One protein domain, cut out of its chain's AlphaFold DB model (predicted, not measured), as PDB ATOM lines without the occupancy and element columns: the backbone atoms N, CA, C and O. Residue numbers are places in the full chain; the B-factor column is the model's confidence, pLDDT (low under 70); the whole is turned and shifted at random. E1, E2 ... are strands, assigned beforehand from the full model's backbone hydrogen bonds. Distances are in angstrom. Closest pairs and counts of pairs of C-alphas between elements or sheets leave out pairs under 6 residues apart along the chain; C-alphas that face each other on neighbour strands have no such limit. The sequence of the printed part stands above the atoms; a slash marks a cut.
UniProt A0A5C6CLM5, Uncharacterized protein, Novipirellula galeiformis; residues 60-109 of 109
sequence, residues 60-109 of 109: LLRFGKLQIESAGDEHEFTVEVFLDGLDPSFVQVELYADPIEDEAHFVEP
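What this domain is: This is residues 60 to 109 of the 109 residues of an uncharacterized protein of Novipirellula galeiformis (UniProt A0A5C6CLM5). There is little regular structure: one long hairpin of strands E1 and E2, then a tail, residues 83 to 109, that turns back near Gly 85, runs the length of the domain and folds back again near Asp 102. The hairpin's tip, residues 70 to 75, and residues 96 to 109 stand free. Of 50 printed residues, 19 are in the two named strands, E1 then E2, antiparallel; the class is all strand, with no named helix. The whole is flat, 40 by 29 by 15 A, and only just loose, close to extended, with a radius of gyration of the C-alphas of 14.6 A.

How they stand to each other: E1, residues 62 to 71, and E2, residues 74 to 82, form a hairpin with a tight link, antiparallel at 164 degrees. N 64 and O 80, 2.8 A, and N 76 and O 69, 2.8 A, are within hydrogen-bond range.

Where its parts are: E1 measures 27.5 A from C-alpha 62 at (185.968, 206.405, 279.685); E2 measures 26.1 A, ending at C-alpha 82, (183.796, 210.744, 281.829).

The domain as a whole: The farthest C-alphas, of Gly 85 and Asp 102, are 40.6 A apart. The printed part has no cut. Residues 101 to 109 have pLDDT under 70.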
ATOM      1  N   LEU A  60     181.690 201.964 282.770       92.88
ATOM      2  CA  LEU A  60     181.199 203.171 282.107       92.88
ATOM      3  C   LEU A  60     182.275 204.259 282.051       92.88
ATOM      4  O   LEU A  60     182.200 205.124 281.184       92.88
ATOM      5  N   LEU A  61     183.289 204.183 282.921       93.00
ATOM      6  CA  LEU A  61     184.415 205.108 282.908       93.00
ATOM      7  C   LEU A  61     185.098 205.080 281.546       93.00
ATOM      8  O   LEU A  61     185.504 204.027 281.049       93.00
ATOM      9  N   ARG A  62     185.259 206.259 280.952       93.44
ATOM     10  CA  ARG A  62     185.968 206.405 279.685       93.44
ATOM     11  C   ARG A  62     186.824 207.655 279.681       93.44
ATOM     12  O   ARG A  62     186.429 208.710 280.178       93.44
ATOM     13  N   PHE A  63     187.979 207.527 279.048       93.88
ATOM     14  CA  PHE A  63     188.802 208.664 278.681       93.88
ATOM     15  C   PHE A  63     188.338 209.202 277.329       93.88
ATOM     16  O   PHE A  63     188.033 208.443 276.406       93.88
ATOM     17  N   GLY A  64     188.245 210.522 277.236       92.38
ATOM     18  CA  GLY A  64     188.083 211.240 275.987       92.38
ATOM     19  C   GLY A  64     189.399 211.319 275.222       92.38
ATOM     20  O   GLY A  64     190.295 210.485 275.356       92.38
ATOM     21  N   LYS A  65     189.523 212.350 274.389       93.19
ATOM     22  CA  LYS A  65     190.737 212.559 273.604       93.19
ATOM     23  C   LYS A  65     191.867 213.063 274.506       93.19
ATOM     24  O   LYS A  65     191.708 214.091 275.158       93.19
ATOM     25  N   LEU A  66     193.009 212.379 274.475       92.31
ATOM     26  CA  LEU A  66     194.256 212.892 275.037       92.31
ATOM     27  C   LEU A  66     194.804 214.002 274.131       92.31
ATOM     28  O   LEU A  66     194.949 213.816 272.918       92.31
ATOM     29  N   GLN A  67     195.093 215.150 274.725       94.19
ATOM     30  CA  GLN A  67     195.761 216.282 274.102       94.19
ATOM     31  C   GLN A  67     197.125 216.454 274.759       94.19
ATOM     32  O   GLN A  67     197.241 216.367 275.980       94.19
ATOM     33  N   ILE A  68     198.145 216.644 273.927       94.06
ATOM     34  CA  ILE A  68     199.524 216.821 274.364       94.06
ATOM     35  C   ILE A  68     200.022 218.100 273.713       94.06
ATOM     36  O   ILE A  68     200.046 218.193 272.481       94.06
ATOM     37  N   GLU A  69     200.408 219.065 274.532       94.12
ATOM     38  CA  GLU A  69     201.063 220.288 274.088       94.12
ATOM     39  C   GLU A  69     202.505 220.275 274.590       94.12
ATOM     40  O   GLU A  69     202.765 220.035 275.765       94.12
ATOM     41  N   SER A  70     203.455 220.485 273.679       92.69
ATOM     42  CA  SER A  70     204.884 220.451 273.997       92.69
ATOM     43  C   SER A  70     205.488 221.829 273.779       92.69
ATOM     44  O   SER A  70     205.405 222.374 272.674       92.69
ATOM     45  N   ALA A  71     206.135 222.367 274.808       90.44
ATOM     46  CA  ALA A  71     206.827 223.648 274.766       90.44
ATOM     47  C   ALA A  71     208.253 223.483 275.306       90.44
ATOM     48  O   ALA A  71     208.484 223.441 276.512       90.44
ATOM     49  N   GLY A  72     209.229 223.390 274.397       89.06
ATOM     50  CA  GLY A  72     210.614 223.095 274.771       89.06
ATOM     51  C   GLY A  72     210.734 221.689 275.358       89.06
ATOM     52  O   GLY A  72     210.406 220.723 274.672       89.06
ATOM     53  N   ASP A  73     211.178 221.610 276.612       88.56
ATOM     54  CA  ASP A  73     211.348 220.358 277.364       88.56
ATOM     55  C   ASP A  73     210.123 220.007 278.238       88.56
ATOM     56  O   ASP A  73     210.149 219.021 278.973       88.56
ATOM     57  N   GLU A  74     209.053 220.810 278.193       90.06
ATOM     58  CA  GLU A  74     207.829 220.593 278.969       90.06
ATOM     59  C   GLU A  74     206.710 219.997 278.103       90.06
ATOM     60  O   GLU A  74     206.531 220.366 276.937       90.06
ATOM     61  N   HIS A  75     205.944 219.082 278.701       90.19
ATOM     62  CA  HIS A  75     204.791 218.428 278.091       90.19
ATOM     63  C   HIS A  75     203.560 218.598 278.985       90.19
ATOM     64  O   HIS A  75     203.525 218.091 280.106       90.19
ATOM     65  N   GLU A  76     202.534 219.273 278.475       93.06
ATOM     66  CA  GLU A  76     201.230 219.383 279.118       93.06
ATOM     67  C   GLU A  76     200.294 218.305 278.565       93.06
ATOM     68  O   GLU A  76     200.061 218.215 277.357       93.06
ATOM     69  N   PHE A  77     199.750 217.480 279.460       92.81
ATOM     70  CA  PHE A  77     198.822 216.404 279.124       92.81
ATOM     71  C   PHE A  77     197.430 216.754 279.636       92.81
ATOM     72  O   PHE A  77     197.207 216.849 280.840       92.81
ATOM     73  N   THR A  78     196.475 216.882 278.722       94.44
ATOM     74  CA  THR A  78     195.070 217.126 279.056       94.44
ATOM     75  C   THR A  78     194.212 215.981 278.542       94.44
ATOM     76  O   THR A  78     194.266 215.627 277.364       94.44
ATOM     77  N   VAL A  79     193.389 215.399 279.413       94.12
ATOM     78  CA  VAL A  79     192.431 214.355 279.039       94.12
ATOM     79  C   VAL A  79     191.085 214.602 279.704       94.12
ATOM     80  O   VAL A  79     190.997 214.896 280.894       94.12
ATOM     81  N   GLU A  80     190.015 214.470 278.928       93.88
ATOM     82  CA  GLU A  80     188.658 214.479 279.465       93.88
ATOM     83  C   GLU A  80     188.352 213.121 280.103       93.88
ATOM     84  O   GLU A  80     188.579 212.078 279.491       93.88
ATOM     85  N   VAL A  81     187.802 213.116 281.318       93.25
ATOM     86  CA  VAL A  81     187.423 211.884 282.022       93.25
ATOM     87  C   VAL A  81     185.920 211.886 282.245       93.25
ATOM     88  O   VAL A  81     185.379 212.747 282.938       93.25
ATOM     89  N   PHE A  82     185.231 210.914 281.653       94.44
ATOM     90  CA  PHE A  82     183.796 210.744 281.829       94.44
ATOM     91  C   PHE A  82     183.553 209.744 282.953       94.44
ATOM     92  O   PHE A  82     183.904 208.571 282.842       94.44
ATOM     93  N   LEU A  83     182.960 210.237 284.041       92.44
ATOM     94  CA  LEU A  83     182.681 209.452 285.244       92.44
ATOM     95  C   LEU A  83     181.298 208.790 285.241       92.44
ATOM     96  O   LEU A  83     181.007 207.994 286.127       92.44
ATOM     97  N   ASP A  84     180.431 209.154 284.288       90.19
ATOM     98  CA  ASP A  84     179.077 208.607 284.108       90.19
ATOM     99  C   ASP A  84     178.292 208.445 285.436       90.19
ATOM    100  O   ASP A  84     177.640 207.440 285.723       90.19
ATOM    101  N   GLY A  85     178.364 209.486 286.278       86.94
ATOM    102  CA  GLY A  85     177.663 209.568 287.562       86.94
ATOM    103  C   GLY A  85     178.374 208.890 288.737       86.94
ATOM    104  O   GLY A  85     177.758 208.730 289.795       86.94
ATOM    105  N   LEU A  86     179.625 208.454 288.576       90.69
ATOM    106  CA  LEU A  86     180.520 208.123 289.682       90.69
ATOM    107  C   LEU A  86     181.013 209.417 290.349       90.69
ATOM    108  O   LEU A  86     181.290 210.408 289.673       90.69
ATOM    109  N   ASP A  87     181.089 209.414 291.679       88.38
ATOM    110  CA  ASP A  87     181.586 210.559 292.441       88.38
ATOM    111  C   ASP A  87     183.082 210.782 292.129       88.38
ATOM    112  O   ASP A  87     183.868 209.842 292.283       88.38
ATOM    113  N   PRO A  88     183.504 211.992 291.706       90.06
ATOM    114  CA  PRO A  88     184.909 212.288 291.426       90.06
ATOM    115  C   PRO A  88     185.845 212.039 292.612       90.06
ATOM    116  O   PRO A  88     187.004 211.708 292.406       90.06
ATOM    117  N   SER A  89     185.358 212.146 293.853       89.56
ATOM    118  CA  SER A  89     186.163 211.868 295.050       89.56
ATOM    119  C   SER A  89     186.548 210.393 295.208       89.56
ATOM    120  O   SER A  89     187.354 210.059 296.073       89.56
ATOM    121  N   PHE A  90     185.978 209.503 294.390       87.75
ATOM    122  CA  PHE A  90     186.254 208.067 294.405       87.75
ATOM    123  C   PHE A  90     187.290 207.636 293.365       87.75
ATOM    124  O   PHE A  90     187.610 206.449 293.306       87.75
ATOM    125  N   VAL A  91     187.783 208.563 292.538       88.25
ATOM    126  CA  VAL A  91     188.678 208.273 291.416       88.25
ATOM    127  C   VAL A  91     189.902 209.172 291.481       88.25
ATOM    128  O   VAL A  91     189.794 210.378 291.679       88.25
ATOM    129  N   GLN A  92     191.066 208.574 291.256       91.44
ATOM    130  CA  GLN A  92     192.325 209.275 291.050       91.44
ATOM    131  C   GLN A  92     192.834 208.935 289.650       91.44
ATOM    132  O   GLN A  92     192.771 207.781 289.225       91.44
ATOM    133  N   VAL A  93     193.269 209.958 288.916       90.38
ATOM    134  CA  VAL A  93     193.795 209.825 287.554       90.38
ATOM    135  C   VAL A  93     195.270 210.159 287.607       90.38
ATOM    136  O   VAL A  93     195.650 211.216 288.102       90.38
ATOM    137  N   GLU A  94     196.086 209.249 287.098       92.44
ATOM    138  CA  GLU A  94     197.538 209.333 287.182       92.44
ATOM    139  C   GLU A  94     198.140 209.118 285.801       92.44
ATOM    140  O   GLU A  94     197.692 208.267 285.028       92.44
ATOM    141  N   LEU A  95     199.155 209.921 285.496       90.06
ATOM    142  CA  LEU A  95     199.957 209.793 284.294       90.06
ATOM    143  C   LEU A  95     201.223 209.019 284.651       90.06
ATOM    144  O   LEU A  95     202.030 209.485 285.452       90.06
ATOM    145  N   TYR A  96     201.389 207.853 284.036       88.56
ATOM    146  CA  TYR A  96     202.558 207.003 284.219       88.56
ATOM    147  C   TYR A  96     203.444 207.039 282.976       88.56
ATOM    148  O   TYR A  96     202.944 206.986 281.851       88.56
ATOM    149  N   ALA A  97     204.755 207.105 283.193       85.81
ATOM    150  CA  ALA A  97     205.767 206.942 282.159       85.81
ATOM    151  C   ALA A  97     206.561 205.667 282.444       85.81
ATOM    152  O   ALA A  97     206.962 205.428 283.585       85.81
ATOM    153  N   ASP A  98     206.787 204.860 281.410       84.06
ATOM    154  CA  ASP A  98     207.671 203.709 281.536       84.06
ATOM    155  C   ASP A  98     209.108 204.183 281.808       84.06
ATOM    156  O   ASP A  98     209.550 205.186 281.232       84.06
ATOM    157  N   PRO A  99     209.859 203.477 282.670       80.56
ATOM    158  CA  PRO A  99     211.255 203.798 282.899       80.56
ATOM    159  C   PRO A  99     212.055 203.602 281.608       80.56
ATOM    160  O   PRO A  99     211.919 202.596 280.907       80.56
ATOM    161  N   ILE A 100     212.939 204.554 281.318       77.69
ATOM    162  CA  ILE A 100     213.905 204.460 280.225       77.69
ATOM    163  C   ILE A 100     215.061 203.564 280.715       77.69
ATOM    164  O   ILE A 100     216.074 204.083 281.147       77.69
ATOM    165  N   GLU A 101     214.857 202.240 280.724       65.38
ATOM    166  CA  GLU A 101     215.804 201.172 281.131       65.38
ATOM    167  C   GLU A 101     216.533 201.318 282.503       65.38
ATOM    168  O   GLU A 101     217.369 202.182 282.731       65.38
ATOM    169  N   ASP A 102     216.261 200.344 283.384       54.72
ATOM    170  CA  ASP A 102     217.026 199.885 284.567       54.72
ATOM    171  C   ASP A 102     217.224 200.786 285.805       54.72
ATOM    172  O   ASP A 102     218.058 200.481 286.655       54.72
ATOM    173  N   GLU A 103     216.396 201.809 286.024       49.47
ATOM    174  CA  GLU A 103     216.244 202.393 287.371       49.47
ATOM    175  C   GLU A 103     214.773 202.449 287.790       49.47
ATOM    176  O   GLU A 103     214.071 203.452 287.662       49.47
ATOM    177  N   ALA A 104     214.297 201.325 288.330       47.91
ATOM    178  CA  ALA A 104     213.055 201.267 289.086       47.91
ATOM    179  C   ALA A 104     213.230 202.008 290.422       47.91
ATOM    180  O   ALA A 104     213.458 201.400 291.469       47.91
ATOM    181  N   HIS A 105     213.100 203.332 290.405       49.59
ATOM    182  CA  HIS A 105     212.854 204.094 291.622       49.59
ATOM    183  C   HIS A 105     211.357 204.243 291.835       49.59
ATOM    184  O   HIS A 105     210.720 205.239 291.510       49.59
ATOM    185  N   PHE A 106     210.813 203.176 292.406       53.50
ATOM    186  CA  PHE A 106     209.518 203.179 293.046       53.50
ATOM    187  C   PHE A 106     209.619 204.026 294.322       53.50
ATOM    188  O   PHE A 106     210.358 203.678 295.245       53.50
ATOM    189  N   VAL A 107     208.902 205.147 294.371       48.22
ATOM    190  CA  VAL A 107     208.582 205.832 295.628       48.22
ATOM    191  C   VAL A 107     207.081 205.672 295.816       48.22
ATOM    192  O   VAL A 107     206.285 206.284 295.113       48.22
ATOM    193  N   GLU A 108     206.729 204.748 296.700       41.72
ATOM    194  CA  GLU A 108     205.364 204.461 297.148       41.72
ATOM    195  C   GLU A 108     204.950 205.473 298.245       41.72
ATOM    196  O   GLU A 108     205.824 206.076 298.877       41.72
ATOM    197  N   PRO A 109     203.659 205.516 298.599       48.53
ATOM    198  CA  PRO A 109     202.623 206.449 298.155       48.53
ATOM    199  C   PRO A 109     202.512 207.755 298.973       48.53
ATOM    200  O   PRO A 109     202.917 207.785 300.160       48.53
TER     201      PRO A 109